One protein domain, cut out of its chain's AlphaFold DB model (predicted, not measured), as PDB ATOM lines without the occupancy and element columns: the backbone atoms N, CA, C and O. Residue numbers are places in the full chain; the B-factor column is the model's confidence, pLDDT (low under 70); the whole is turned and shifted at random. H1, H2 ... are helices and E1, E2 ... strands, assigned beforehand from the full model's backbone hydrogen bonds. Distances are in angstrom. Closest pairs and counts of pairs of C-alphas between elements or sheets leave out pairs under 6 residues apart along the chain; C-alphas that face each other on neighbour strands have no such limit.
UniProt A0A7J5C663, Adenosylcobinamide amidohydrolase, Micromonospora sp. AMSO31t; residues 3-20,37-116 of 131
ATOM      1  N   ARG A   3     -22.264  24.331 -18.932       97.56
ATOM      2  CA  ARG A   3     -22.224  25.561 -18.119       97.56
ATOM      3  C   ARG A   3     -23.358  25.580 -17.103       97.56
ATOM      4  O   ARG A   3     -24.370  24.898 -17.268       97.56
ATOM      5  N   THR A   4     -23.186  26.355 -16.038       97.62
ATOM      6  CA  THR A   4     -24.206  26.533 -15.003       97.62
ATOM      7  C   THR A   4     -24.176  27.960 -14.481       97.62
ATOM      8  O   THR A   4     -23.097  28.504 -14.265       97.62
ATOM      9  N   ASP A   5     -25.351  28.550 -14.283       98.19
ATOM     10  CA  ASP A   5     -25.533  29.872 -13.684       98.19
ATOM     11  C   ASP A   5     -26.898  29.907 -12.986       98.19
ATOM     12  O   ASP A   5     -27.888  29.465 -13.563       98.19
ATOM     13  N   GLY A   6     -26.965  30.367 -11.732       95.69
ATOM     14  CA  GLY A   6     -28.236  30.521 -11.011       95.69
ATOM     15  C   GLY A   6     -29.102  29.252 -10.951       95.69
ATOM     16  O   GLY A   6     -30.323  29.346 -10.967       95.69
ATOM     17  N   GLY A   7     -28.489  28.063 -10.963       96.38
ATOM     18  CA  GLY A   7     -29.186  26.769 -11.023       96.38
ATOM     19  C   GLY A   7     -29.627  26.323 -12.427       96.38
ATOM     20  O   GLY A   7     -29.960  25.152 -12.612       96.38
ATOM     21  N   VAL A   8     -29.576  27.203 -13.432       98.44
ATOM     22  CA  VAL A   8     -29.774  26.842 -14.843       98.44
ATOM     23  C   VAL A   8     -28.556  26.075 -15.338       98.44
ATOM     24  O   VAL A   8     -27.421  26.508 -15.143       98.44
ATOM     25  N   ARG A   9     -28.781  24.940 -16.003       98.69
ATOM     26  CA  ARG A   9     -27.727  24.113 -16.602       98.69
ATOM     27  C   ARG A   9     -27.851  24.147 -18.115       98.69
ATOM     28  O   ARG A   9     -28.950  24.019 -18.642       98.69
ATOM     29  N   VAL A  10     -26.731  24.300 -18.807       98.75
ATOM     30  CA  VAL A  10     -26.688  24.359 -20.270       98.75
ATOM     31  C   VAL A  10     -25.651  23.385 -20.791       98.75
ATOM     32  O   VAL A  10     -24.537  23.327 -20.275       98.75
ATOM     33  N   TRP A  11     -25.996  22.672 -21.855       98.44
ATOM     34  CA  TRP A  11     -25.074  21.876 -22.650       98.44
ATOM     35  C   TRP A  11     -25.149  22.346 -24.091       98.44
ATOM     36  O   TRP A  11     -26.234  22.434 -24.656       98.44
ATOM     37  N   ALA A  12     -23.993  22.624 -24.688       97.38
ATOM     38  CA  ALA A  12     -23.920  22.994 -26.094       97.38
ATOM     39  C   ALA A  12     -22.929  22.127 -26.874       97.38
ATOM     40  O   ALA A  12     -21.821  21.858 -26.395       97.38
ATOM     41  N   THR A  13     -23.289  21.737 -28.093       94.56
ATOM     42  CA  THR A  13     -22.317  21.376 -29.135       94.56
ATOM     43  C   THR A  13     -22.193  22.564 -30.065       94.56
ATOM     44  O   THR A  13     -23.215  23.077 -30.507       94.56
ATOM     45  N   VAL A  14     -20.973  23.002 -30.355       93.81
ATOM     46  CA  VAL A  14     -20.734  24.202 -31.158       93.81
ATOM     47  C   VAL A  14     -19.871  23.797 -32.338       93.81
ATOM     48  O   VAL A  14     -18.712  23.446 -32.157       93.81
ATOM     49  N   GLY A  15     -20.454  23.789 -33.531       91.19
ATOM     50  CA  GLY A  15     -19.742  23.631 -34.790       91.19
ATOM     51  C   GLY A  15     -20.035  24.815 -35.692       91.19
ATOM     52  O   GLY A  15     -21.128  24.918 -36.226       91.19
ATOM     53  N   LEU A  16     -19.056  25.693 -35.889       88.88
ATOM     54  CA  LEU A  16     -19.199  26.921 -36.679       88.88
ATOM     55  C   LEU A  16     -18.607  26.736 -38.085       88.88
ATOM     56  O   LEU A  16     -17.871  27.579 -38.585       88.88
ATOM     57  N   GLY A  17     -18.892  25.587 -38.708       83.56
ATOM     58  CA  GLY A  17     -18.377  25.237 -40.038       83.56
ATOM     59  C   GLY A  17     -19.005  26.055 -41.174       83.56
ATOM     60  O   GLY A  17     -18.356  26.270 -42.196       83.56
ATOM     61  N   MET A  18     -20.243  26.518 -40.967       86.12
ATOM     62  CA  MET A  18     -21.034  27.337 -41.892       86.12
ATOM     63  C   MET A  18     -21.749  28.467 -41.125       86.12
ATOM     64  O   MET A  18     -22.957  28.385 -40.904       86.12
ATOM     65  N   PRO A  19     -21.024  29.500 -40.658       89.00
ATOM     66  CA  PRO A  19     -21.642  30.649 -40.005       89.00
ATOM     67  C   PRO A  19     -22.482  31.440 -41.024       89.00
ATOM     68  O   PRO A  19     -22.015  31.729 -42.126       89.00
ATOM     69  N   VAL A  20     -23.729  31.764 -40.676       90.94
ATOM     70  CA  VAL A  20     -24.700  32.410 -41.574       90.94
ATOM     71  C   VAL A  20     -25.580  33.427 -40.838       90.94
ATOM     72  O   VAL A  20     -25.872  33.301 -39.645       90.94
ATOM     73  N   VAL A  37     -24.815  24.533 -34.099       95.38
ATOM     74  CA  VAL A  37     -24.959  24.860 -32.684       95.38
ATOM     75  C   VAL A  37     -26.241  24.226 -32.142       95.38
ATOM     76  O   VAL A  37     -27.344  24.687 -32.421       95.38
ATOM     77  N   ASN A  38     -26.092  23.198 -31.304       97.19
ATOM     78  CA  ASN A  38     -27.205  22.620 -30.545       97.19
ATOM     79  C   ASN A  38     -27.073  23.027 -29.083       97.19
ATOM     80  O   ASN A  38     -26.001  22.849 -28.503       97.19
ATOM     81  N   ILE A  39     -28.152  23.533 -28.492       98.69
ATOM     82  CA  ILE A  39     -28.208  23.996 -27.105       98.69
ATOM     83  C   ILE A  39     -29.335  23.257 -26.385       98.69
ATOM     84  O   ILE A  39     -30.490  23.320 -26.795       98.69
ATOM     85  N   VAL A  40     -29.006  22.608 -25.271       98.75
ATOM     86  CA  VAL A  40     -29.980  22.066 -24.320       98.75
ATOM     87  C   VAL A  40     -29.866  22.859 -23.030       98.75
ATOM     88  O   VAL A  40     -28.785  22.953 -22.449       98.75
ATOM     89  N   VAL A  41     -30.980  23.416 -22.575       98.75
ATOM     90  CA  VAL A  41     -31.087  24.166 -21.325       98.75
ATOM     91  C   VAL A  41     -31.988  23.403 -20.368       98.75
ATOM     92  O   VAL A  41     -33.071  22.984 -20.752       98.75
ATOM     93  N   TYR A  42     -31.579  23.270 -19.113       98.69
ATOM     94  CA  TYR A  42     -32.449  22.874 -18.014       98.69
ATOM     95  C   TYR A  42     -32.625  24.038 -17.041       98.69
ATOM     96  O   TYR A  42     -31.645  24.506 -16.457       98.69
ATOM     97  N   VAL A  43     -33.869  24.466 -16.838       98.56
ATOM     98  CA  VAL A  43     -34.262  25.471 -15.844       98.56
ATOM     99  C   VAL A  43     -34.879  24.753 -14.637       98.56
ATOM    100  O   VAL A  43     -35.802  23.960 -14.823       98.56
ATOM    101  N   PRO A  44     -34.416  25.000 -13.397       97.75
ATOM    102  CA  PRO A  44     -34.865  24.267 -12.208       97.75
ATOM    103  C   PRO A  44     -36.227  24.749 -11.664       97.75
ATOM    104  O   PRO A  44     -36.502  24.611 -10.476       97.75
ATOM    105  N   ALA A  45     -37.079  25.320 -12.515       97.81
ATOM    106  CA  ALA A  45     -38.424  25.779 -12.179       97.81
ATOM    107  C   ALA A  45     -39.358  25.578 -13.372       97.81
ATOM    108  O   ALA A  45     -38.918  25.708 -14.517       97.81
ATOM    109  N   ARG A  46     -40.636  25.281 -13.106       98.50
ATOM    110  CA  ARG A  46     -41.654  25.169 -14.152       98.50
ATOM    111  C   ARG A  46     -41.772  26.494 -14.898       98.50
ATOM    112  O   ARG A  46     -41.857  27.560 -14.289       98.50
ATOM    113  N   LEU A  47     -41.801  26.421 -16.219       98.56
ATOM    114  CA  LEU A  47     -42.031  27.566 -17.088       98.56
ATOM    115  C   LEU A  47     -43.437  27.461 -17.679       98.56
ATOM    116  O   LEU A  47     -43.852  26.381 -18.093       98.56
ATOM    117  N   GLY A  48     -44.172  28.573 -17.710       98.56
ATOM    118  CA  GLY A  48     -45.395  28.647 -18.511       98.56
ATOM    119  C   GLY A  48     -45.078  28.664 -20.010       98.56
ATOM    120  O   GLY A  48     -43.954  28.973 -20.402       98.56
ATOM    121  N   ASP A  49     -46.070  28.409 -20.861       98.06
ATOM    122  CA  ASP A  49     -45.884  28.319 -22.319       98.06
ATOM    123  C   ASP A  49     -45.231  29.580 -22.914       98.06
ATOM    124  O   ASP A  49     -44.270  29.499 -23.680       98.06
ATOM    125  N   ALA A  50     -45.680  30.766 -22.490       97.81
ATOM    126  CA  ALA A  50     -45.077  32.036 -22.905       97.81
ATOM    127  C   ALA A  50     -43.620  32.177 -22.425       97.81
ATOM    128  O   ALA A  50     -42.761  32.683 -23.153       97.81
ATOM    129  N   ALA A  51     -43.318  31.685 -21.220       98.44
ATOM    130  CA  ALA A  51     -41.964  31.673 -20.688       98.44
ATOM    131  C   ALA A  51     -41.064  30.703 -21.466       98.44
ATOM    132  O   ALA A  51     -39.921  31.049 -21.739       98.44
ATOM    133  N   LEU A  52     -41.561  29.538 -21.895       98.62
ATOM    134  CA  LEU A  52     -40.808  28.613 -22.751       98.62
ATOM    135  C   LEU A  52     -40.434  29.263 -24.092       98.62
ATOM    136  O   LEU A  52     -39.276  29.189 -24.506       98.62
ATOM    137  N   VAL A  53     -41.367  29.977 -24.730       98.44
ATOM    138  CA  VAL A  53     -41.084  30.740 -25.960       98.44
ATOM    139  C   VAL A  53     -40.028  31.822 -25.704       98.44
ATOM    140  O   VAL A  53     -39.055  31.940 -26.450       98.44
ATOM    141  N   ASN A  54     -40.168  32.586 -24.615       97.81
ATOM    142  CA  ASN A  54     -39.176  33.589 -24.215       97.81
ATOM    143  C   ASN A  54     -37.795  32.978 -23.937       97.81
ATOM    144  O   ASN A  54     -36.785  33.596 -24.271       97.81
ATOM    145  N   ALA A  55     -37.736  31.783 -23.347       98.75
ATOM    146  CA  ALA A  55     -36.486  31.091 -23.053       98.75
ATOM    147  C   ALA A  55     -35.742  30.720 -24.343       98.75
ATOM    148  O   ALA A  55     -34.534  30.937 -24.435       98.75
ATOM    149  N   VAL A  56     -36.458  30.222 -25.359       98.81
ATOM    150  CA  VAL A  56     -35.879  29.918 -26.679       98.81
ATOM    151  C   VAL A  56     -35.353  31.187 -27.357       98.81
ATOM    152  O   VAL A  56     -34.230  31.183 -27.870       98.81
ATOM    153  N   ALA A  57     -36.115  32.285 -27.313       98.69
ATOM    154  CA  ALA A  57     -35.676  33.572 -27.858       98.69
ATOM    155  C   ALA A  57     -34.415  34.086 -27.140       98.69
ATOM    156  O   ALA A  57     -33.411  34.382 -27.782       98.69
ATOM    157  N   THR A  58     -34.419  34.067 -25.806       98.81
ATOM    158  CA  THR A  58     -33.290  34.494 -24.965       98.81
ATOM    159  C   THR A  58     -32.032  33.660 -25.216       98.81
ATOM    160  O   THR A  58     -30.935  34.204 -25.331       98.81
ATOM    161  N   ALA A  59     -32.165  32.335 -25.348       98.88
ATOM    162  CA  ALA A  59     -31.049  31.466 -25.719       98.88
ATOM    163  C   ALA A  59     -30.505  31.803 -27.117       98.88
ATOM    164  O   ALA A  59     -29.295  31.786 -27.335       98.88
ATOM    165  N   THR A  60     -31.392  32.124 -28.060       98.62
ATOM    166  CA  THR A  60     -31.018  32.488 -29.433       98.62
ATOM    167  C   THR A  60     -30.253  33.809 -29.477       98.62
ATOM    168  O   THR A  60     -29.212  33.873 -30.128       98.62
ATOM    169  N   GLU A  61     -30.707  34.826 -28.742       98.69
ATOM    170  CA  GLU A  61     -30.008  36.111 -28.601       98.69
ATOM    171  C   GLU A  61     -28.628  35.927 -27.961       98.69
ATOM    172  O   GLU A  61     -27.629  36.399 -28.500       98.69
ATOM    173  N   ALA A  62     -28.543  35.161 -26.868       98.81
ATOM    174  CA  ALA A  62     -27.283  34.878 -26.183       98.81
ATOM    175  C   ALA A  62     -26.278  34.118 -27.069       98.81
ATOM    176  O   ALA A  62     -25.079  34.406 -27.050       98.81
ATOM    177  N   LYS A  63     -26.760  33.160 -27.872       98.56
ATOM    178  CA  LYS A  63     -25.953  32.456 -28.879       98.56
ATOM    179  C   LYS A  63     -25.433  33.425 -29.939       98.56
ATOM    180  O   LYS A  63     -24.240  33.407 -30.230       98.56
ATOM    181  N   ALA A  64     -26.310  34.247 -30.514       98.50
ATOM    182  CA  ALA A  64     -25.933  35.208 -31.545       98.50
ATOM    183  C   ALA A  64     -24.904  36.215 -31.013       98.50
ATOM    184  O   ALA A  64     -23.908  36.475 -31.682       98.50
ATOM    185  N   GLN A  65     -25.088  36.704 -29.782       98.62
ATOM    186  CA  GLN A  65     -24.117  37.558 -29.106       98.62
ATOM    187  C   GLN A  65     -22.750  36.867 -28.972       98.62
ATOM    188  O   GLN A  65     -21.735  37.458 -29.327       98.62
ATOM    189  N   ALA A  66     -22.707  35.610 -28.517       98.25
ATOM    190  CA  ALA A  66     -21.450  34.872 -28.402       98.25
ATOM    191  C   ALA A  66     -20.757  34.675 -29.764       98.25
ATOM    192  O   ALA A  66     -19.544  34.817 -29.861       98.25
ATOM    193  N   ILE A  67     -21.511  34.373 -30.827       96.88
ATOM    194  CA  ILE A  67     -20.972  34.237 -32.193       96.88
ATOM    195  C   ILE A  67     -20.415  35.572 -32.703       96.88
ATOM    196  O   ILE A  67     -19.335  35.599 -33.293       96.88
ATOM    197  N   TRP A  68     -21.120  36.671 -32.440       97.19
ATOM    198  CA  TRP A  68     -20.660  38.012 -32.782       97.19
ATOM    199  C   TRP A  68     -19.350  38.368 -32.067       97.19
ATOM    200  O   TRP A  68     -18.410  38.849 -32.694       97.19
ATOM    201  N   GLU A  69     -19.245  38.066 -30.772       97.56
ATOM    202  CA  GLU A  69     -18.030  38.286 -29.974       97.56
ATOM    203  C   GLU A  69     -16.847  37.399 -30.406       97.56
ATOM    204  O   GLU A  69     -15.696  37.785 -30.217       97.56
ATOM    205  N   LEU A  70     -17.103  36.256 -31.057       95.31
ATOM    206  CA  LEU A  70     -16.073  35.450 -31.733       95.31
ATOM    207  C   LEU A  70     -15.580  36.078 -33.050       95.31
ATOM    208  O   LEU A  70     -14.721  35.502 -33.716       95.31
ATOM    209  N   GLY A  71     -16.111  37.239 -33.448       94.88
ATOM    210  CA  GLY A  71     -15.733  37.947 -34.672       94.88
ATOM    211  C   GLY A  71     -16.333  37.349 -35.945       94.88
ATOM    212  O   GLY A  71     -15.845  37.627 -37.041       94.88
ATOM    213  N   LEU A  72     -17.370  36.514 -35.826       91.19
ATOM    214  CA  LEU A  72     -18.021  35.886 -36.972       91.19
ATOM    215  C   LEU A  72     -19.216  36.724 -37.450       91.19
ATOM    216  O   LEU A  72     -20.073  37.087 -36.642       91.19
ATOM    217  N   PRO A  73     -19.344  36.982 -38.765       91.88
ATOM    218  CA  PRO A  73     -20.497  37.672 -39.333       91.88
ATOM    219  C   PRO A  73     -21.689  36.709 -39.458       91.88
ATOM    220  O   PRO A  73     -22.051  36.287 -40.556       91.88
ATOM    221  N   ALA A  74     -22.262  36.303 -38.325       94.06
ATOM    222  CA  ALA A  74     -23.360  35.348 -38.274       94.06
ATOM    223  C   ALA A  74     -24.183  35.461 -36.991       94.06
ATOM    224  O   ALA A  74     -23.704  35.915 -35.955       94.06
ATOM    225  N   THR A  75     -25.418  34.964 -37.048       96.38
ATOM    226  CA  THR A  75     -26.270  34.751 -35.863       96.38
ATOM    227  C   THR A  75     -26.356  33.276 -35.470       96.38
ATOM    228  O   THR A  75     -26.892  32.948 -34.410       96.38
ATOM    229  N   GLY A  76     -25.849  32.376 -36.315       94.75
ATOM    230  CA  GLY A  76     -25.956  30.936 -36.136       94.75
ATOM    231  C   GLY A  76     -25.402  30.135 -37.311       94.75
ATOM    232  O   GLY A  76     -24.625  30.642 -38.124       94.75
ATOM    233  N   THR A  77     -25.838  28.883 -37.399       92.56
ATOM    234  CA  THR A  77     -25.642  27.985 -38.546       92.56
ATOM    235  C   THR A  77     -26.993  27.594 -39.167       92.56
ATOM    236  O   THR A  77     -28.036  27.850 -38.558       92.56
ATOM    237  N   PRO A  78     -27.023  26.954 -40.354       90.12
ATOM    238  CA  PRO A  78     -28.276  26.605 -41.026       90.12
ATOM    239  C   PRO A  78     -29.197  25.659 -40.244       90.12
ATOM    240  O   PRO A  78     -30.389  25.610 -40.530       90.12
ATOM    241  N   THR A  79     -28.661  24.879 -39.299       90.56
ATOM    242  CA  THR A  79     -29.401  23.806 -38.611       90.56
ATOM    243  C   THR A  79     -29.299  23.890 -37.093       90.56
ATOM    244  O   THR A  79     -29.344  22.865 -36.413       90.56
ATOM    245  N   ASP A  80     -29.126  25.095 -36.550       95.75
ATOM    246  CA  ASP A  80     -29.072  25.285 -35.101       95.75
ATOM    247  C   ASP A  80     -30.353  24.793 -34.413       95.75
ATOM    248  O   ASP A  80     -31.461  24.988 -34.916       95.75
ATOM    249  N   ALA A  81     -30.207  24.236 -33.211       97.44
ATOM    250  CA  ALA A  81     -31.323  23.768 -32.396       97.44
ATOM    251  C   ALA A  81     -31.230  24.279 -30.953       97.44
ATOM    252  O   ALA A  81     -30.149  24.348 -30.364       97.44
ATOM    253  N   VAL A  82     -32.385  24.595 -30.362       98.56
ATOM    254  CA  VAL A  82     -32.523  24.962 -28.946       98.56
ATOM    255  C   VAL A  82     -33.618  24.107 -28.318       98.56
ATOM    256  O   VAL A  82     -34.745  24.074 -28.804       98.56
ATOM    257  N   THR A  83     -33.299  23.439 -27.214       98.69
ATOM    258  CA  THR A  83     -34.254  22.681 -26.402       98.69
ATOM    259  C   THR A  83     -34.230  23.202 -24.975       98.69
ATOM    260  O   THR A  83     -33.166  23.314 -24.369       98.69
ATOM    261  N   VAL A  84     -35.407  23.499 -24.426       98.69
ATOM    262  CA  VAL A  84     -35.572  23.954 -23.042       98.69
ATOM    263  C   VAL A  84     -36.322  22.883 -22.261       98.69
ATOM    264  O   VAL A  84     -37.390  22.439 -22.668       98.69
ATOM    265  N   LEU A  85     -35.738  22.468 -21.144       98.50
ATOM    266  CA  LEU A  85     -36.271  21.492 -20.207       98.50
ATOM    267  C   LEU A  85     -36.594  22.200 -18.892       98.50
ATOM    268  O   LEU A  85     -35.787  22.977 -18.379       98.50
ATOM    269  N   CYS A  86     -37.746  21.888 -18.316       98.50
ATOM    270  CA  CYS A  86     -38.138  22.329 -16.985       98.50
ATOM    271  C   CYS A  86     -38.990  21.251 -16.296       98.50
ATOM    272  O   CYS A  86     -39.516  20.368 -16.978       98.50
ATOM    273  N   PRO A  87     -39.139  21.294 -14.961       98.25
ATOM    274  CA  PRO A  87     -40.163  20.522 -14.261       98.25
ATOM    275  C   PRO A  87     -41.560  20.723 -14.871       98.25
ATOM    276  O   PRO A  87     -41.878  21.818 -15.342       98.25
ATOM    277  N   ALA A  88     -42.384  19.673 -14.843       96.25
ATOM    278  CA  ALA A  88     -43.765  19.714 -15.334       96.25
ATOM    279  C   ALA A  88     -44.747  20.310 -14.310       96.25
ATOM    280  O   ALA A  88     -45.756  20.894 -14.706       96.25
ATOM    281  N   ASP A  89     -44.417  20.210 -13.020       94.38
ATOM    282  CA  ASP A  89     -45.283  20.565 -11.893       94.38
ATOM    283  C   ASP A  89     -44.760  21.781 -11.112       94.38
ATOM    284  O   ASP A  89     -43.584  22.143 -11.200       94.38
ATOM    285  N   GLY A  90     -45.646  22.401 -10.328       94.00
ATOM    286  CA  GLY A  90     -45.379  23.605  -9.532       94.00
ATOM    287  C   GLY A  90     -45.910  24.894 -10.169       94.00
ATOM    288  O   GLY A  90     -46.491  24.877 -11.256       94.00
ATOM    289  N   ASP A  91     -45.710  26.024  -9.491       96.69
ATOM    290  CA  ASP A  91     -46.153  27.327  -9.995       96.69
ATOM    291  C   ASP A  91     -45.291  27.762 -11.194       96.69
ATOM    292  O   ASP A  91     -44.062  27.827 -11.080       96.69
ATOM    293  N   PRO A  92     -45.892  28.047 -12.366       97.81
ATOM    294  CA  PRO A  92     -45.126  28.428 -13.541       97.81
ATOM    295  C   PRO A  92     -44.554  29.834 -13.398       97.81
ATOM    296  O   PRO A  92     -45.287  30.801 -13.181       97.81
ATOM    297  N   ALA A  93     -43.256  29.978 -13.660       98.00
ATOM    298  CA  ALA A  93     -42.689  31.289 -13.916       98.00
ATOM    299  C   ALA A  93     -43.306  31.865 -15.210       98.00
ATOM    300  O   ALA A  93     -43.301  31.183 -16.243       98.00
ATOM    301  N   PRO A  94     -43.815  33.112 -15.186       97.94
ATOM    302  CA  PRO A  94     -44.516  33.701 -16.329       97.94
ATOM    303  C   PRO A  94     -43.575  34.188 -17.438       97.94
ATOM    304  O   PRO A  94     -44.009  34.362 -18.573       97.94
ATOM    305  N   TYR A  95     -42.288  34.384 -17.130       98.25
ATOM    306  CA  TYR A  95     -41.305  34.945 -18.057       98.25
ATOM    307  C   TYR A  95     -39.961  34.225 -17.971       98.25
ATOM    308  O   TYR A  95     -39.525  33.819 -16.894       98.25
ATOM    309  N   ALA A  96     -39.274  34.166 -19.111       98.19
ATOM    310  CA  ALA A  96     -37.884  33.723 -19.204       98.19
ATOM    311  C   ALA A  96     -37.050  34.612 -20.150       98.19
ATOM    312  O   ALA A  96     -36.110  34.137 -20.777       98.19
ATOM    313  N   GLY A  97     -37.400  35.902 -20.265       98.12
ATOM    314  CA  GLY A  97     -36.635  36.901 -21.027       98.12
ATOM    315  C   GLY A  97     -35.309  37.307 -20.352       98.12
ATOM    316  O   GLY A  97     -35.153  37.053 -19.151       98.12
ATOM    317  N   PRO A  98     -34.391  38.027 -21.031       96.75
ATOM    318  CA  PRO A  98     -33.016  38.290 -20.563       96.75
ATOM    319  C   PRO A  98     -32.871  38.986 -19.195       96.75
ATOM    320  O   PRO A  98     -31.795  38.988 -18.598       96.75
ATOM    321  N   ARG A  99     -33.941  39.612 -18.689       96.25
ATOM    322  CA  ARG A  99     -33.982  40.303 -17.385       96.25
ATOM    323  C   ARG A  99     -34.858  39.614 -16.338       96.25
ATOM    324  O   ARG A  99     -34.934  40.082 -15.209       96.25
ATOM    325  N   SER A 100     -35.516  38.518 -16.702       97.75
ATOM    326  CA  SER A 100     -36.326  37.719 -15.780       97.75
ATOM    327  C   SER A 100     -35.452  36.852 -14.869       97.75
ATOM    328  O   SER A 100     -34.284  36.595 -15.178       97.75
ATOM    329  N   ALA A 101     -36.046  36.357 -13.780       97.38
ATOM    330  CA  ALA A 101     -35.371  35.505 -12.801       97.38
ATOM    331  C   ALA A 101     -34.680  34.287 -13.440       97.38
ATOM    332  O   ALA A 101     -33.550  33.974 -13.080       97.38
ATOM    333  N   TRP A 102     -35.324  33.651 -14.427       98.19
ATOM    334  CA  TRP A 102     -34.785  32.464 -15.098       98.19
ATOM    335  C   TRP A 102     -34.110  32.753 -16.439       98.19
ATOM    336  O   TRP A 102     -33.178  32.046 -16.812       98.19
ATOM    337  N   GLY A 103     -34.517  33.804 -17.152       98.56
ATOM    338  CA  GLY A 103     -33.924  34.135 -18.447       98.56
ATOM    339  C   GLY A 103     -32.538  34.771 -18.350       98.56
ATOM    340  O   GLY A 103     -31.678  34.471 -19.171       98.56
ATOM    341  N   ALA A 104     -32.269  35.586 -17.323       98.62
ATOM    342  CA  ALA A 104     -30.944  36.178 -17.122       98.62
ATOM    343  C   ALA A 104     -29.828  35.129 -16.898       98.62
ATOM    344  O   ALA A 104     -28.816  35.192 -17.602       98.62
ATOM    345  N   PRO A 105     -29.960  34.162 -15.961       98.69
ATOM    346  CA  PRO A 105     -28.966  33.096 -15.810       98.69
ATOM    347  C   PRO A 105     -28.902  32.166 -17.029       98.69
ATOM    348  O   PRO A 105     -27.809  31.774 -17.433       98.69
ATOM    349  N   LEU A 106     -30.040  31.870 -17.671       98.75
ATOM    350  CA  LEU A 106     -30.080  31.106 -18.921       98.75
ATOM    351  C   LEU A 106     -29.238  31.769 -20.015       98.75
ATOM    352  O   LEU A 106     -28.391  31.101 -20.607       98.75
ATOM    353  N   ALA A 107     -29.419  33.071 -20.246       98.81
ATOM    354  CA  ALA A 107     -28.670  33.821 -21.252       98.81
ATOM    355  C   ALA A 107     -27.158  33.740 -21.002       98.81
ATOM    356  O   ALA A 107     -26.402  33.378 -21.901       98.81
ATOM    357  N   ARG A 108     -26.715  34.004 -19.764       98.81
ATOM    358  CA  ARG A 108     -25.290  33.958 -19.396       98.81
ATOM    359  C   ARG A 108     -24.694  32.561 -19.564       98.81
ATOM    360  O   ARG A 108     -23.600  32.426 -20.109       98.81
ATOM    361  N   ALA A 109     -25.416  31.518 -19.151       98.69
ATOM    362  CA  ALA A 109     -24.953  30.142 -19.298       98.69
ATOM    363  C   ALA A 109     -24.861  29.709 -20.772       98.69
ATOM    364  O   ALA A 109     -23.889  29.050 -21.149       98.69
ATOM    365  N   VAL A 110     -25.832  30.096 -21.611       98.81
ATOM    366  CA  VAL A 110     -25.806  29.834 -23.061       98.81
ATOM    367  C   VAL A 110     -24.650  30.566 -23.727       98.81
ATOM    368  O   VAL A 110     -23.847  29.928 -24.406       98.81
ATOM    369  N   HIS A 111     -24.530  31.871 -23.489       98.81
ATOM    370  CA  HIS A 111     -23.449  32.695 -24.023       98.81
ATOM    371  C   HIS A 111     -22.078  32.093 -23.690       98.81
ATOM    372  O   HIS A 111     -21.305  31.773 -24.591       98.81
ATOM    373  N   ALA A 112     -21.830  31.786 -22.413       98.50
ATOM    374  CA  ALA A 112     -20.568  31.203 -21.965       98.50
ATOM    375  C   ALA A 112     -20.290  29.805 -22.552       98.50
ATOM    376  O   ALA A 112     -19.129  29.414 -22.697       98.50
ATOM    377  N   ALA A 113     -21.331  29.019 -22.850       98.06
ATOM    378  CA  ALA A 113     -21.184  27.694 -23.450       98.06
ATOM    379  C   ALA A 113     -20.826  27.798 -24.937       98.06
ATOM    380  O   ALA A 113     -19.945  27.070 -25.404       98.06
ATOM    381  N   VAL A 114     -21.488  28.709 -25.657       97.94
ATOM    382  CA  VAL A 114     -21.264  28.953 -27.087       97.94
ATOM    383  C   VAL A 114     -19.901  29.595 -27.315       97.94
ATOM    384  O   VAL A 114     -19.136  29.086 -28.129       97.94
ATOM    385  N   LEU A 115     -19.555  30.630 -26.544       97.06
ATOM    386  CA  LEU A 115     -18.268  31.318 -26.640       97.06
ATOM    387  C   LEU A 115     -17.106  30.336 -26.436       97.06
ATOM    388  O   LEU A 115     -16.200  30.249 -27.259       97.06
ATOM    389  N   ALA A 116     -17.173  29.515 -25.386       95.62
ATOM    390  CA  ALA A 116     -16.136  28.526 -25.113       95.62
ATOM    391  C   ALA A 116     -16.082  27.389 -26.145       95.62
ATOM    392  O   ALA A 116     -15.004  26.875 -26.425       95.62
TER     393      ALA A 116
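AT A GLANCE: This is residues 3 to 20 and 37 to 116 of the 131 residues of the protein "Adenosylcobinamide amidohydrolase" of Micromonospora sp. AMSO31t (UniProt A0A7J5C663). A four-stranded sheet has helices H1 and H2 side by side over one face, making two layers; its other face is bare. The 98 printed residues include, along the chain, E1, E2, E3, H1, E4, H2; the mixed sheet runs E1, E2, E3, E4. The class is mixed; the whole is compact, radius of gyration of the C-alphas 12.9 A, elongated, spanning 41 by 22 by 19 A.

HOW THE PARTS SIT: E2, residues 8 to 14, is antiparallel to E3, residues 37 to 42; N 11 and O 40, 2.9 A apart, are within hydrogen-bond range, as are those below. E1, residues 3 to 5, forms a hairpin with E2: N 5 and O 8, 3.0 A. E4, residues 81 to 85, is parallel to E3: N 83 and O 39, 2.8 A. H1, residues 49 to 69, is over E3 and E4, height over the sheet 9.6 A; E3, H1, E4 form a strand-helix-strand unit, parallel strands with a helix between, its crossover right-handed. H2, residues 103 to 116, is on the same face, over E2, height 6.5 A. H1 and H2 touch, closest C-alphas Ala 62 and His 111, 4.9 A; they run the same way at a shallow tilt of 34 degrees, only just short of steep. In both helices every O i to N i+4 pair is within hydrogen-bond range.

IN THESE COORDINATES: E1 begins at C-alpha 3 (-22.224, 25.561, -18.119); H2, 19.8 A, ends at C-alpha 116 (-16.136, 28.526, -25.113). H1 is 30.6 A, E2 18.8 A, E3 16.6 A.

THE WHOLE: Residues 21 to 36 are not printed; C-alphas 20 and 37 are 11.7 A apart. Links H1 to E4 and E4 to H2 are long. No printed residue is under 70 in pLDDT.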